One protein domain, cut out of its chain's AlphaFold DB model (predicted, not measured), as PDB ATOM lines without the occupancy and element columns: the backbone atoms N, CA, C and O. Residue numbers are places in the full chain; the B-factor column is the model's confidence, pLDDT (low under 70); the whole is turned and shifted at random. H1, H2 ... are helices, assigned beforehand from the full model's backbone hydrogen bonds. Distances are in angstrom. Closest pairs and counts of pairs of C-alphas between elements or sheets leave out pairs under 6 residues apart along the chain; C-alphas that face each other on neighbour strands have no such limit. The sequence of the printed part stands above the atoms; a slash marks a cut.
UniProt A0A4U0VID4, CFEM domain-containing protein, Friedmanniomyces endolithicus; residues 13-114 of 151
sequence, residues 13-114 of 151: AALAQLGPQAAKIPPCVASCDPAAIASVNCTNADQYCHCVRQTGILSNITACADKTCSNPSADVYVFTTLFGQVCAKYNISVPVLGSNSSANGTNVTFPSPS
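Overview. This is residues 13 to 114 of the 151 residues of the protein "CFEM domain-containing protein" of Friedmanniomyces endolithicus (UniProt A0A4U0VID4). Two long helices, H5 and H6, form a hairpin, with short helices H1 to H4 set round it. The tail, residues 89 to 114, runs back along H6, then turns round. The 102 printed residues hold six named helices, H1 to H6 in order, and no named strand: all helix, compact, radius of gyration of the C-alphas 12.6 A, spans 34 by 34 by 22 A.

Along the chain. H1 is residues 19 to 24, from C-alpha 19 at (248.985, 190.913, 220.229); H2 27 to 30; H3 33 to 39; H4 47 to 52; H5 54 to 68, 20.5 A; H6 72 to 88, 23.6 A, to C-alpha 88 at (258.493, 193.985, 210.187).

Arrangement. Closest C-alphas follow. Hub H6 touches H5, Pro 72 to Ala 65, 5.2 A, at a shallow tilt of 24 degrees, opposite ways. H6 touches H1 with residues 82 to 86 alone, Leu 82 to Gln 21, 5.9 A, and H4 with 83 to 87 alone, Cys 87 to Cys 51, 5.4 A. H2 touches H5, Val 29 to Ala 65, 5.9 A, and only just H6, with 3 pairs of C-alphas within 8 A. H5 touches H3 with 56 to 61 alone, Ile 57 to Ala 36, 5.0 A. Every O i to N i+4 pair is within hydrogen-bond range in H3, H4 and H6, 10 of 11 in H5, 0 of 2 in H1, whose i+3 pairs number 2 of 3; H2 is too short.

Size, cuts and confidence. The printed part has no cut. Between helices, no link is long. Residues 13 and 101 to 114 have pLDDT under 70.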
ATOM      1  N   ALA A  13     237.719 197.403 221.167       61.19
ATOM      2  CA  ALA A  13     238.485 198.527 220.662       61.19
ATOM      3  C   ALA A  13     239.219 198.041 219.413       61.19
ATOM      4  O   ALA A  13     240.000 197.090 219.470       61.19
ATOM      5  N   ALA A  14     238.889 198.632 218.268       73.12
ATOM      6  CA  ALA A  14     239.605 198.378 217.035       73.12
ATOM      7  C   ALA A  14     241.013 198.945 217.211       73.12
ATOM      8  O   ALA A  14     241.159 200.153 217.362       73.12
ATOM      9  N   LEU A  15     242.018 198.071 217.245       80.19
ATOM     10  CA  LEU A  15     243.413 198.449 217.441       80.19
ATOM     11  C   LEU A  15     244.184 198.219 216.147       80.19
ATOM     12  O   LEU A  15     244.055 197.171 215.507       80.19
ATOM     13  N   ALA A  16     245.003 199.195 215.764       75.25
ATOM     14  CA  ALA A  16     245.798 199.119 214.542       75.25
ATOM     15  C   ALA A  16     246.859 198.016 214.665       75.25
ATOM     16  O   ALA A  16     247.281 197.437 213.664       75.25
ATOM     17  N   GLN A  17     247.222 197.682 215.905       81.75
ATOM     18  CA  GLN A  17     248.196 196.673 216.295       81.75
ATOM     19  C   GLN A  17     247.503 195.598 217.139       81.75
ATOM     20  O   GLN A  17     246.769 195.921 218.070       81.75
ATOM     21  N   LEU A  18     247.774 194.323 216.863       80.50
ATOM     22  CA  LEU A  18     247.282 193.200 217.670       80.50
ATOM     23  C   LEU A  18     248.413 192.491 218.423       80.50
ATOM     24  O   LEU A  18     249.591 192.606 218.087       80.50
ATOM     25  N   GLY A  19     248.044 191.709 219.439       81.81
ATOM     26  CA  GLY A  19     248.985 190.913 220.229       81.81
ATOM     27  C   GLY A  19     249.669 191.707 221.352       81.81
ATOM     28  O   GLY A  19     249.109 192.689 221.838       81.81
ATOM     29  N   PRO A  20     250.865 191.300 221.817       82.62
ATOM     30  CA  PRO A  20     251.516 191.908 222.983       82.62
ATOM     31  C   PRO A  20     251.921 193.377 222.779       82.62
ATOM     32  O   PRO A  20     252.196 194.075 223.753       82.62
ATOM     33  N   GLN A  21     251.968 193.850 221.531       83.62
ATOM     34  CA  GLN A  21     252.192 195.251 221.180       83.62
ATOM     35  C   GLN A  21     250.990 196.124 221.552       83.62
ATOM     36  O   GLN A  21     251.181 197.204 222.100       83.62
ATOM     37  N   ALA A  22     249.768 195.615 221.364       84.19
ATOM     38  CA  ALA A  22     248.524 196.327 221.654       84.19
ATOM     39  C   ALA A  22     248.437 196.788 223.118       84.19
ATOM     40  O   ALA A  22     248.041 197.912 223.408       84.19
ATOM     41  N   ALA A  23     248.897 195.944 224.047       85.19
ATOM     42  CA  ALA A  23     248.922 196.241 225.480       85.19
ATOM     43  C   ALA A  23     249.923 197.342 225.877       85.19
ATOM     44  O   ALA A  23     249.900 197.810 227.012       85.19
ATOM     45  N   LYS A  24     250.830 197.724 224.971       87.62
ATOM     46  CA  LYS A  24     251.858 198.750 225.195       87.62
ATOM     47  C   LYS A  24     251.520 200.079 224.520       87.62
ATOM     48  O   LYS A  24     252.286 201.029 224.667       87.62
ATOM     49  N   ILE A  25     250.412 200.148 223.779       88.19
ATOM     50  CA  ILE A  25     249.959 201.388 223.152       88.19
ATOM     51  C   ILE A  25     249.497 202.345 224.260       88.19
ATOM     52  O   ILE A  25     248.702 201.943 225.116       88.19
ATOM     53  N   PRO A  26     249.954 203.611 224.259       88.81
ATOM     54  CA  PRO A  26     249.440 204.621 225.173       88.81
ATOM     55  C   PRO A  26     247.908 204.725 225.068       88.81
ATOM     56  O   PRO A  26     247.391 204.833 223.954       88.81
ATOM     57  N   PRO A  27     247.153 204.737 226.184       89.12
ATOM     58  CA  PRO A  27     245.689 204.722 226.138       89.12
ATOM     59  C   PRO A  27     245.067 205.859 225.312       89.12
ATOM     60  O   PRO A  27     244.063 205.643 224.637       89.12
ATOM     61  N   CYS A  28     245.676 207.052 225.319       90.19
ATOM     62  CA  CYS A  28     245.195 208.176 224.512       90.19
ATOM     63  C   CYS A  28     245.316 207.883 223.006       90.19
ATOM     64  O   CYS A  28     244.392 208.181 222.253       90.19
ATOM     65  N   VAL A  29     246.384 207.203 222.574       91.69
ATOM     66  CA  VAL A  29     246.590 206.797 221.176       91.69
ATOM     67  C   VAL A  29     245.701 205.617 220.804       91.69
ATOM     68  O   VAL A  29     245.117 205.617 219.728       91.69
ATOM     69  N   ALA A  30     245.512 204.651 221.708       89.62
ATOM     70  CA  ALA A  30     244.608 203.523 221.477       89.62
ATOM     71  C   ALA A  30     243.168 203.982 221.166       89.62
ATOM     72  O   ALA A  30     242.462 203.344 220.389       89.62
ATOM     73  N   SER A  31     242.742 205.126 221.718       90.12
ATOM     74  CA  SER A  31     241.438 205.730 221.406       90.12
ATOM     75  C   SER A  31     241.330 206.282 219.975       90.12
ATOM     76  O   SER A  31     240.225 206.428 219.453       90.12
ATOM     77  N   CYS A  32     242.463 206.551 219.322       91.50
ATOM     78  CA  CYS A  32     242.545 207.062 217.954       91.50
ATOM     79  C   CYS A  32     242.496 205.954 216.885       91.50
ATOM     80  O   CYS A  32     242.141 206.230 215.734       91.50
ATOM     81  N   ASP A  33     242.822 204.709 217.249       90.00
ATOM     82  CA  ASP A  33     242.934 203.577 216.320       90.00
ATOM     83  C   ASP A  33     241.655 203.288 215.510       90.00
ATOM     84  O   ASP A  33     241.769 203.132 214.290       90.00
ATOM     85  N   PRO A  34     240.432 203.279 216.084       89.25
ATOM     86  CA  PRO A  34     239.232 202.941 215.317       89.25
ATOM     87  C   PRO A  34     238.983 203.876 214.129       89.25
ATOM     88  O   PRO A  34     238.665 203.420 213.030       89.25
ATOM     89  N   ALA A  35     239.166 205.184 214.329       87.31
ATOM     90  CA  ALA A  35     238.999 206.176 213.271       87.31
ATOM     91  C   ALA A  35     240.110 206.061 212.215       87.31
ATOM     92  O   ALA A  35     239.837 206.138 211.015       87.31
ATOM     93  N   ALA A  36     241.350 205.819 212.650       89.50
ATOM     94  CA  ALA A  36     242.481 205.640 211.749       89.50
ATOM     95  C   ALA A  36     242.318 204.397 210.856       89.50
ATOM     96  O   ALA A  36     242.524 204.491 209.645       89.50
ATOM     97  N   ILE A  37     241.881 203.260 211.407       88.50
ATOM     98  CA  ILE A  37     241.627 202.021 210.649       88.50
ATOM     99  C   ILE A  37     240.472 202.211 209.663       88.50
ATOM    100  O   ILE A  37     240.596 201.863 208.486       88.50
ATOM    101  N   ALA A  38     239.369 202.818 210.116       87.31
ATOM    102  CA  ALA A  38     238.218 203.095 209.261       87.31
ATOM    103  C   ALA A  38     238.597 203.972 208.053       87.31
ATOM    104  O   ALA A  38     238.105 203.747 206.949       87.31
ATOM    105  N   SER A  39     239.526 204.919 208.233       88.12
ATOM    106  CA  SER A  39     239.975 205.823 207.163       88.12
ATOM    107  C   SER A  39     240.747 205.135 206.027       88.12
ATOM    108  O   SER A  39     240.802 205.666 204.918       88.12
ATOM    109  N   VAL A  40     241.334 203.959 206.277       90.06
ATOM    110  CA  VAL A  40     242.147 203.224 205.291       90.06
ATOM    111  C   VAL A  40     241.439 202.005 204.697       90.06
ATOM    112  O   VAL A  40     242.036 201.281 203.898       90.06
ATOM    113  N   ASN A  41     240.163 201.806 205.046       89.00
ATOM    114  CA  ASN A  41     239.301 200.736 204.543       89.00
ATOM    115  C   ASN A  41     239.881 199.322 204.761       89.00
ATOM    116  O   ASN A  41     239.756 198.443 203.905       89.00
ATOM    117  N   CYS A  42     240.528 199.119 205.911       86.25
ATOM    118  CA  CYS A  42     240.996 197.819 206.382       86.25
ATOM    119  C   CYS A  42     240.041 197.263 207.449       86.25
ATOM    120  O   CYS A  42     239.353 198.018 208.136       86.25
ATOM    121  N   THR A  43     240.007 195.940 207.612       85.69
ATOM    122  CA  THR A  43     239.292 195.324 208.742       85.69
ATOM    123  C   THR A  43     240.166 195.345 209.994       85.69
ATOM    124  O   THR A  43     241.380 195.219 209.889       85.69
ATOM    125  N   ASN A  44     239.559 195.411 211.183       78.88
ATOM    126  CA  ASN A  44     240.290 195.511 212.457       78.88
ATOM    127  C   ASN A  44     241.345 194.406 212.672       78.88
ATOM    128  O   ASN A  44     242.336 194.624 213.363       78.88
ATOM    129  N   ALA A  45     241.133 193.214 212.105       80.56
ATOM    130  CA  ALA A  45     242.042 192.079 212.254       80.56
ATOM    131  C   ALA A  45     243.152 192.020 211.187       80.56
ATOM    132  O   ALA A  45     244.093 191.236 211.328       80.56
ATOM    133  N   ASP A  46     243.072 192.835 210.133       89.25
ATOM    134  CA  ASP A  46     243.966 192.752 208.978       89.25
ATOM    135  C   ASP A  46     245.237 193.588 209.170       89.25
ATOM    136  O   ASP A  46     245.410 194.687 208.636       89.25
ATOM    137  N   GLN A  47     246.163 193.021 209.943       89.19
ATOM    138  CA  GLN A  47     247.460 193.634 210.233       89.19
ATOM    139  C   GLN A  47     248.304 193.863 208.970       89.19
ATOM    140  O   GLN A  47     249.058 194.832 208.912       89.19
ATOM    141  N   TYR A  48     248.160 193.025 207.940       93.19
ATOM    142  CA  TYR A  48     248.866 193.232 206.677       93.19
ATOM    143  C   TYR A  48     248.338 194.474 205.951       93.19
ATOM    144  O   TYR A  48     249.128 195.336 205.558       93.19
ATOM    145  N   CYS A  49     247.012 194.620 205.843       93.38
ATOM    146  CA  CYS A  49     246.386 195.812 205.268       93.38
ATOM    147  C   CYS A  49     246.788 197.077 206.029       93.38
ATOM    148  O   CYS A  49     247.159 198.071 205.400       93.38
ATOM    149  N   HIS A  50     246.799 197.030 207.366       94.50
ATOM    150  CA  HIS A  50     247.239 198.158 208.190       94.50
ATOM    151  C   HIS A  50     248.670 198.584 207.845       94.50
ATOM    152  O   HIS A  50     248.922 199.770 207.632       94.50
ATOM    153  N   CYS A  51     249.591 197.627 207.726       94.25
ATOM    154  CA  CYS A  51     250.982 197.898 207.374       94.25
ATOM    155  C   CYS A  51     251.143 198.449 205.952       94.25
ATOM    156  O   CYS A  51     251.880 199.409 205.741       94.25
ATOM    157  N   VAL A  52     250.418 197.914 204.966       95.56
ATOM    158  CA  VAL A  52     250.433 198.451 203.591       95.56
ATOM    159  C   VAL A  52     249.878 199.879 203.547       95.56
ATOM    160  O   VAL A  52     250.380 200.729 202.811       95.56
ATOM    161  N   ARG A  53     248.854 200.168 204.355       95.62
ATOM    162  CA  ARG A  53     248.205 201.483 204.453       95.62
ATOM    163  C   ARG A  53     248.779 202.363 205.563       95.62
ATOM    164  O   ARG A  53     248.145 203.354 205.936       95.62
ATOM    165  N   GLN A  54     249.984 202.051 206.042       93.69
ATOM    166  CA  GLN A  54     250.603 202.705 207.192       93.69
ATOM    167  C   GLN A  54     250.542 204.232 207.102       93.69
ATOM    168  O   GLN A  54     250.090 204.872 208.038       93.69
ATOM    169  N   THR A  55     250.873 204.843 205.962       93.25
ATOM    170  CA  THR A  55     250.885 206.309 205.818       93.25
ATOM    171  C   THR A  55     249.556 206.959 206.217       93.25
ATOM    172  O   THR A  55     249.557 207.985 206.894       93.25
ATOM    173  N   GLY A  56     248.426 206.344 205.849       92.12
ATOM    174  CA  GLY A  56     247.096 206.833 206.218       92.12
ATOM    175  C   GLY A  56     246.794 206.640 207.702       92.12
ATOM    176  O   GLY A  56     246.303 207.565 208.349       92.12
ATOM    177  N   ILE A  57     247.150 205.479 208.262       93.56
ATOM    178  CA  ILE A  57     246.988 205.211 209.698       93.56
ATOM    179  C   ILE A  57     247.811 206.208 210.512       93.56
ATOM    180  O   ILE A  57     247.258 206.897 211.363       93.56
ATOM    181  N   LEU A  58     249.104 206.351 210.216       94.12
ATOM    182  CA  LEU A  58     249.990 207.245 210.952       94.12
ATOM    183  C   LEU A  58     249.517 208.701 210.877       94.12
ATOM    184  O   LEU A  58     249.453 209.358 211.909       94.12
ATOM    185  N   SER A  59     249.101 209.180 209.700       94.06
ATOM    186  CA  SER A  59     248.566 210.540 209.557       94.06
ATOM    187  C   SER A  59     247.348 210.791 210.454       94.06
ATOM    188  O   SER A  59     247.244 211.856 211.060       94.06
ATOM    189  N   ASN A  60     246.420 209.833 210.538       93.50
ATOM    190  CA  ASN A  60     245.214 209.973 211.356       93.50
ATOM    191  C   ASN A  60     245.507 209.830 212.853       93.50
ATOM    192  O   ASN A  60     244.947 210.571 213.660       93.50
ATOM    193  N   ILE A  61     246.418 208.927 213.222       94.19
ATOM    194  CA  ILE A  61     246.864 208.765 214.606       94.19
ATOM    195  C   ILE A  61     247.552 210.031 215.105       94.19
ATOM    196  O   ILE A  61     247.187 210.519 216.168       94.19
ATOM    197  N   THR A  62     248.483 210.604 214.338       92.94
ATOM    198  CA  THR A  62     249.165 211.847 214.722       92.94
ATOM    199  C   THR A  62     248.166 212.989 214.904       92.94
ATOM    200  O   THR A  62     248.139 213.608 215.963       92.94
ATOM    201  N   ALA A  63     247.266 213.199 213.937       93.19
ATOM    202  CA  ALA A  63     246.269 214.269 214.013       93.19
ATOM    203  C   ALA A  63     245.279 214.114 215.184       93.19
ATOM    204  O   ALA A  63     244.761 215.109 215.698       93.19
ATOM    205  N   CYS A  64     244.976 212.877 215.583       93.94
ATOM    206  CA  CYS A  64     244.160 212.598 216.758       93.94
ATOM    207  C   CYS A  64     244.948 212.826 218.052       93.94
ATOM    208  O   CYS A  64     244.479 213.562 218.919       93.94
ATOM    209  N   ALA A  65     246.157 212.267 218.153       92.25
ATOM    210  CA  ALA A  65     247.017 212.385 219.326       92.25
ATOM    211  C   ALA A  65     247.332 213.849 219.661       92.25
ATOM    212  O   ALA A  65     247.271 214.218 220.830       92.25
ATOM    213  N   ASP A  66     247.560 214.702 218.658       91.69
ATOM    214  CA  ASP A  66     247.776 216.145 218.852       91.69
ATOM    215  C   ASP A  66     246.617 216.850 219.582       91.69
ATOM    216  O   ASP A  66     246.806 217.911 220.175       91.69
ATOM    217  N   LYS A  67     245.409 216.275 219.547       92.31
ATOM    218  CA  LYS A  67     244.211 216.824 220.200       92.31
ATOM    219  C   LYS A  67     243.889 216.154 221.532       92.31
ATOM    220  O   LYS A  67     243.226 216.770 222.363       92.31
ATOM    221  N   THR A  68     244.265 214.890 221.703       90.12
ATOM    222  CA  THR A  68     243.768 214.037 222.796       90.12
ATOM    223  C   THR A  68     244.848 213.606 223.783       90.12
ATOM    224  O   THR A  68     244.522 213.260 224.918       90.12
ATOM    225  N   CYS A  69     246.120 213.625 223.385       90.62
ATOM    226  CA  CYS A  69     247.246 213.223 224.218       90.62
ATOM    227  C   CYS A  69     247.954 214.443 224.821       90.62
ATOM    228  O   CYS A  69     248.145 215.463 224.162       90.62
ATOM    229  N   SER A  70     248.412 214.319 226.069       92.12
ATOM    230  CA  SER A  70     249.180 215.379 226.739       92.12
ATOM    231  C   SER A  70     250.617 215.501 226.219       92.12
ATOM    232  O   SER A  70     251.205 216.576 226.309       92.12
ATOM    233  N   ASN A  71     251.200 214.412 225.700       91.25
ATOM    234  CA  ASN A  71     252.539 214.402 225.107       91.25
ATOM    235  C   ASN A  71     252.537 213.649 223.761       91.25
ATOM    236  O   ASN A  71     253.111 212.561 223.647       91.25
ATOM    237  N   PRO A  72     251.908 214.230 222.723       89.38
ATOM    238  CA  PRO A  72     251.645 213.536 221.464       89.38
ATOM    239  C   PRO A  72     252.920 213.030 220.785       89.38
ATOM    240  O   PRO A  72     252.923 211.936 220.233       89.38
ATOM    241  N   SER A  73     254.033 213.765 220.875       90.00
ATOM    242  CA  SER A  73     255.307 213.356 220.269       90.00
ATOM    243  C   SER A  73     255.849 212.049 220.860       90.00
ATOM    244  O   SER A  73     256.243 211.152 220.113       90.00
ATOM    245  N   ALA A  74     255.829 211.908 222.189       90.25
ATOM    246  CA  ALA A  74     256.288 210.690 222.853       90.25
ATOM    247  C   ALA A  74     255.305 209.527 222.646       90.25
ATOM    248  O   ALA A  74     255.722 208.397 222.382       90.25
ATOM    249  N   ASP A  75     254.001 209.801 222.713       91.19
ATOM    250  CA  ASP A  75     252.967 208.778 222.565       91.19
ATOM    251  C   ASP A  75     252.927 208.207 221.132       91.19
ATOM    252  O   ASP A  75     252.866 206.987 220.936       91.19
ATOM    253  N   VAL A  76     253.058 209.070 220.116       92.75
ATOM    254  CA  VAL A  76     253.177 208.672 218.703       92.75
ATOM    255  C   VAL A  76     254.490 207.927 218.444       92.75
ATOM    256  O   VAL A  76     254.495 206.955 217.683       92.75
ATOM    257  N   TYR A  77     255.590 208.299 219.104       92.81
ATOM    258  CA  TYR A  77     256.849 207.553 219.015       92.81
ATOM    259  C   TYR A  77     256.693 206.108 219.497       92.81
ATOM    260  O   TYR A  77     257.101 205.170 218.802       92.81
ATOM    261  N   VAL A  78     256.057 205.906 220.656       92.62
ATOM    262  CA  VAL A  78     255.783 204.559 221.180       92.62
ATOM    263  C   VAL A  78     254.901 203.782 220.206       92.62
ATOM    264  O   VAL A  78     255.240 202.654 219.841       92.62
ATOM    265  N   PHE A  79     253.810 204.392 219.734       93.88
ATOM    266  CA  PHE A  79     252.906 203.758 218.777       93.88
ATOM    267  C   PHE A  79     253.631 203.324 217.500       93.88
ATOM    268  O   PHE A  79     253.582 202.148 217.144       93.88
ATOM    269  N   THR A  80     254.330 204.236 216.824       93.31
ATOM    270  CA  THR A  80     254.976 203.959 215.531       93.31
ATOM    271  C   THR A  80     256.115 202.953 215.654       93.31
ATOM    272  O   THR A  80     256.279 202.107 214.776       93.31
ATOM    273  N   THR A  81     256.832 202.955 216.781       93.31
ATOM    274  CA  THR A  81     257.839 201.931 217.093       93.31
ATOM    275  C   THR A  81     257.208 200.542 217.205       93.31
ATOM    276  O   THR A  81     257.695 199.590 216.593       93.31
ATOM    277  N   LEU A  82     256.118 200.404 217.967       92.44
ATOM    278  CA  LEU A  82     255.409 199.128 218.120       92.44
ATOM    279  C   LEU A  82     254.776 198.675 216.800       92.44
ATOM    280  O   LEU A  82     254.858 197.497 216.450       92.44
ATOM    281  N   PHE A  83     254.212 199.612 216.039       92.94
ATOM    282  CA  PHE A  83     253.633 199.335 214.732       92.94
ATOM    283  C   PHE A  83     254.698 198.838 213.750       92.94
ATOM    284  O   PHE A  83     254.487 197.837 213.069       92.94
ATOM    285  N   GLY A  84     255.889 199.446 213.763       91.81
ATOM    286  CA  GLY A  84     257.053 198.978 213.009       91.81
ATOM    287  C   GLY A  84     257.446 197.539 213.340       91.81
ATOM    288  O   GLY A  84     257.701 196.757 212.429       91.81
ATOM    289  N   GLN A  85     257.403 197.135 214.615       90.75
ATOM    290  CA  GLN A  85     257.677 195.743 215.009       90.75
ATOM    291  C   GLN A  85     256.642 194.756 214.458       90.75
ATOM    292  O   GLN A  85     256.989 193.625 214.111       90.75
ATOM    293  N   VAL A  86     255.371 195.156 214.392       91.00
ATOM    294  CA  VAL A  86     254.318 194.331 213.789       91.00
ATOM    295  C   VAL A  86     254.533 194.228 212.281       91.00
ATOM    296  O   VAL A  86     254.552 193.121 211.742       91.00
ATOM    297  N   CYS A  87     254.770 195.357 211.613       92.69
ATOM    298  CA  CYS A  87     254.934 195.418 210.163       92.69
ATOM    299  C   CYS A  87     256.227 194.776 209.655       92.69
ATOM    300  O   CYS A  87     256.241 194.220 208.553       92.69
ATOM    301  N   ALA A  88     257.269 194.718 210.485       92.12
ATOM    302  CA  ALA A  88     258.493 193.985 210.187       92.12
ATOM    303  C   ALA A  88     258.238 192.488 209.923       92.12
ATOM    304  O   ALA A  88     258.938 191.890 209.109       92.12
ATOM    305  N   LYS A  89     257.193 191.886 210.519       90.88
ATOM    306  CA  LYS A  89     256.787 190.494 210.221       90.88
ATOM    307  C   LYS A  89     256.340 190.297 208.770       90.88
ATOM    308  O   LYS A  89     256.400 189.182 208.263       90.88
ATOM    309  N   TYR A  90     255.904 191.372 208.120       91.38
ATOM    310  CA  TYR A  90     255.495 191.407 206.718       91.38
ATOM    311  C   TYR A  90     256.570 192.017 205.808       91.38
ATOM    312  O   TYR A  90     256.290 192.294 204.644       91.38
ATOM    313  N   ASN A  91     257.786 192.240 206.322       93.44
ATOM    314  CA  ASN A  91     258.873 192.926 205.621       93.44
ATOM    315  C   ASN A  91     258.505 194.357 205.169       93.44
ATOM    316  O   ASN A  91     258.970 194.839 204.137       93.44
ATOM    317  N   ILE A  92     257.652 195.036 205.943       90.69
ATOM    318  CA  ILE A  92     257.249 196.427 205.713       90.69
ATOM    319  C   ILE A  92     257.878 197.295 206.801       90.69
ATOM    320  O   ILE A  92     257.703 197.039 207.993       90.69
ATOM    321  N   SER A  93     258.605 198.331 206.385       93.00
ATOM    322  CA  SER A  93     259.183 199.316 207.299       93.00
ATOM    323  C   SER A  93     258.212 200.471 207.520       93.00
ATOM    324  O   SER A  93     257.750 201.087 206.556       93.00
ATOM    325  N   VAL A  94     257.936 200.769 208.788       91.69
ATOM    326  CA  VAL A  94     257.114 201.902 209.221       91.69
ATOM    327  C   VAL A  94     258.037 203.064 209.590       91.69
ATOM    328  O   VAL A  94     258.980 202.854 210.357       91.69
ATOM    329  N   PRO A  95     257.779 204.295 209.111       89.38
ATOM    330  CA  PRO A  95     258.510 205.457 209.594       89.38
ATOM    331  C   PRO A  95     258.179 205.700 211.071       89.38
ATOM    332  O   PRO A  95     257.014 205.830 211.444       89.38
ATOM    333  N   VAL A  96     259.208 205.773 211.911       90.31
ATOM    334  CA  VAL A  96     259.051 206.172 213.313       90.31
ATOM    335  C   VAL A  96     258.890 207.689 213.360       90.31
ATOM    336  O   VAL A  96     259.724 208.415 212.818       90.31
ATOM    337  N   LEU A  97     257.803 208.163 213.970       88.00
ATOM    338  CA  LEU A  97     257.502 209.590 214.119       88.00
ATOM    339  C   LEU A  97     257.571 210.019 215.578       88.00
ATOM    340  O   LEU A  97     257.403 209.208 216.481       88.00
ATOM    341  N   GLY A  98     257.758 211.319 215.793       81.25
ATOM    342  CA  GLY A  98     257.916 211.882 217.126       81.25
ATOM    343  C   GLY A  98     259.319 211.660 217.683       81.25
ATOM    344  O   GLY A  98     260.217 211.160 217.004       81.25
ATOM    345  N   SER A  99     259.506 212.068 218.929       80.06
ATOM    346  CA  SER A  99     260.800 212.013 219.600       80.06
ATOM    347  C   SER A  99     260.669 211.291 220.927       80.06
ATOM    348  O   SER A  99     259.789 211.593 221.730       80.06
ATOM    349  N   ASN A 100     261.621 210.401 221.194       70.94
ATOM    350  CA  ASN A 100     261.821 209.800 222.508       70.94
ATOM    351  C   ASN A 100     262.612 210.699 223.473       70.94
ATOM    352  O   ASN A 100     262.904 210.247 224.578       70.94
ATOM    353  N   SER A 101     262.966 211.927 223.058       52.56
ATOM    354  CA  SER A 101     263.818 212.852 223.811       52.56
ATOM    355  C   SER A 101     263.439 212.862 225.303       52.56
ATOM    356  O   SER A 101     262.347 213.316 225.628       52.56
ATOM    357  N   SER A 102     264.236 212.390 226.275       43.38
ATOM    358  CA  SER A 102     265.705 212.258 226.386       43.38
ATOM    359  C   SER A 102     266.464 211.833 225.118       43.38
ATOM    360  O   SER A 102     266.231 210.773 224.556       43.38
ATOM    361  N   ALA A 103     267.286 212.755 224.618       46.50
ATOM    362  CA  ALA A 103     267.645 212.996 223.218       46.50
ATOM    363  C   ALA A 103     268.111 211.821 222.321       46.50
ATOM    364  O   ALA A 103     268.757 210.878 222.765       46.50
ATOM    365  N   ASN A 104     267.941 212.069 221.013       39.78
ATOM    366  CA  ASN A 104     268.748 211.638 219.859       39.78
ATOM    367  C   ASN A 104     268.024 210.703 218.875       39.78
ATOM    368  O   ASN A 104     267.772 209.528 219.145       39.78
ATOM    369  N   GLY A 105     267.732 211.262 217.694       45.75
ATOM    370  CA  GLY A 105     267.142 210.564 216.561       45.75
ATOM    371  C   GLY A 105     267.975 209.346 216.190       45.75
ATOM    372  O   GLY A 105     269.101 209.456 215.713       45.75
ATOM    373  N   THR A 106     267.406 208.172 216.425       39.91
ATOM    374  CA  THR A 106     267.950 206.902 215.970       39.91
ATOM    375  C   THR A 106     266.955 206.314 214.991       39.91
ATOM    376  O   THR A 106     265.780 206.127 215.298       39.91
ATOM    377  N   ASN A 107     267.426 206.065 213.773       45.88
ATOM    378  CA  ASN A 107     266.709 205.245 212.815       45.88
ATOM    379  C   ASN A 107     266.598 203.844 213.436       45.88
ATOM    380  O   ASN A 107     267.616 203.173 213.628       45.88
ATOM    381  N   VAL A 108     265.395 203.443 213.845       47.19
ATOM    382  CA  VAL A 108     265.169 202.147 214.492       47.19
ATOM    383  C   VAL A 108     265.242 201.066 213.416       47.19
ATOM    384  O   VAL A 108     264.258 200.747 212.756       47.19
ATOM    385  N   THR A 109     266.433 200.509 213.208       43.94
ATOM    386  CA  THR A 109     266.618 199.320 212.370       43.94
ATOM    387  C   THR A 109     266.121 198.104 213.146       43.94
ATOM    388  O   THR A 109     266.776 197.640 214.079       43.94
ATOM    389  N   PHE A 110     264.953 197.582 212.779       48.44
ATOM    390  CA  PHE A 110     264.453 196.326 213.332       48.44
ATOM    391  C   PHE A 110     265.262 195.149 212.756       48.44
ATOM    392  O   PHE A 110     265.451 195.093 211.538       48.44
ATOM    393  N   PRO A 111     265.746 194.196 213.577       36.22
ATOM    394  CA  PRO A 111     266.359 192.982 213.054       36.22
ATOM    395  C   PRO A 111     265.312 192.191 212.262       36.22
ATOM    396  O   PRO A 111     264.266 191.819 212.795       36.22
ATOM    397  N   SER A 112     265.592 191.964 210.978       43.09
ATOM    398  CA  SER A 112     264.761 191.145 210.094       43.09
ATOM    399  C   SER A 112     264.732 189.698 210.611       43.09
ATOM    400  O   SER A 112     265.802 189.097 210.758       43.09
ATOM    401  N   PRO A 113     263.562 189.113 210.936       42.53
ATOM    402  CA  PRO A 113     263.498 187.705 211.289       42.53
ATOM    403  C   PRO A 113     263.743 186.852 210.037       42.53
ATOM    404  O   PRO A 113     263.030 186.957 209.041       42.53
ATOM    405  N   SER A 114     264.753 185.980 210.109       40.81
ATOM    406  CA  SER A 114     264.985 184.917 209.124       40.81
ATOM    407  C   SER A 114     263.709 184.071 208.957       40.81
ATOM    408  O   SER A 114     263.101 183.694 209.967       40.81
TER     409      SER A 114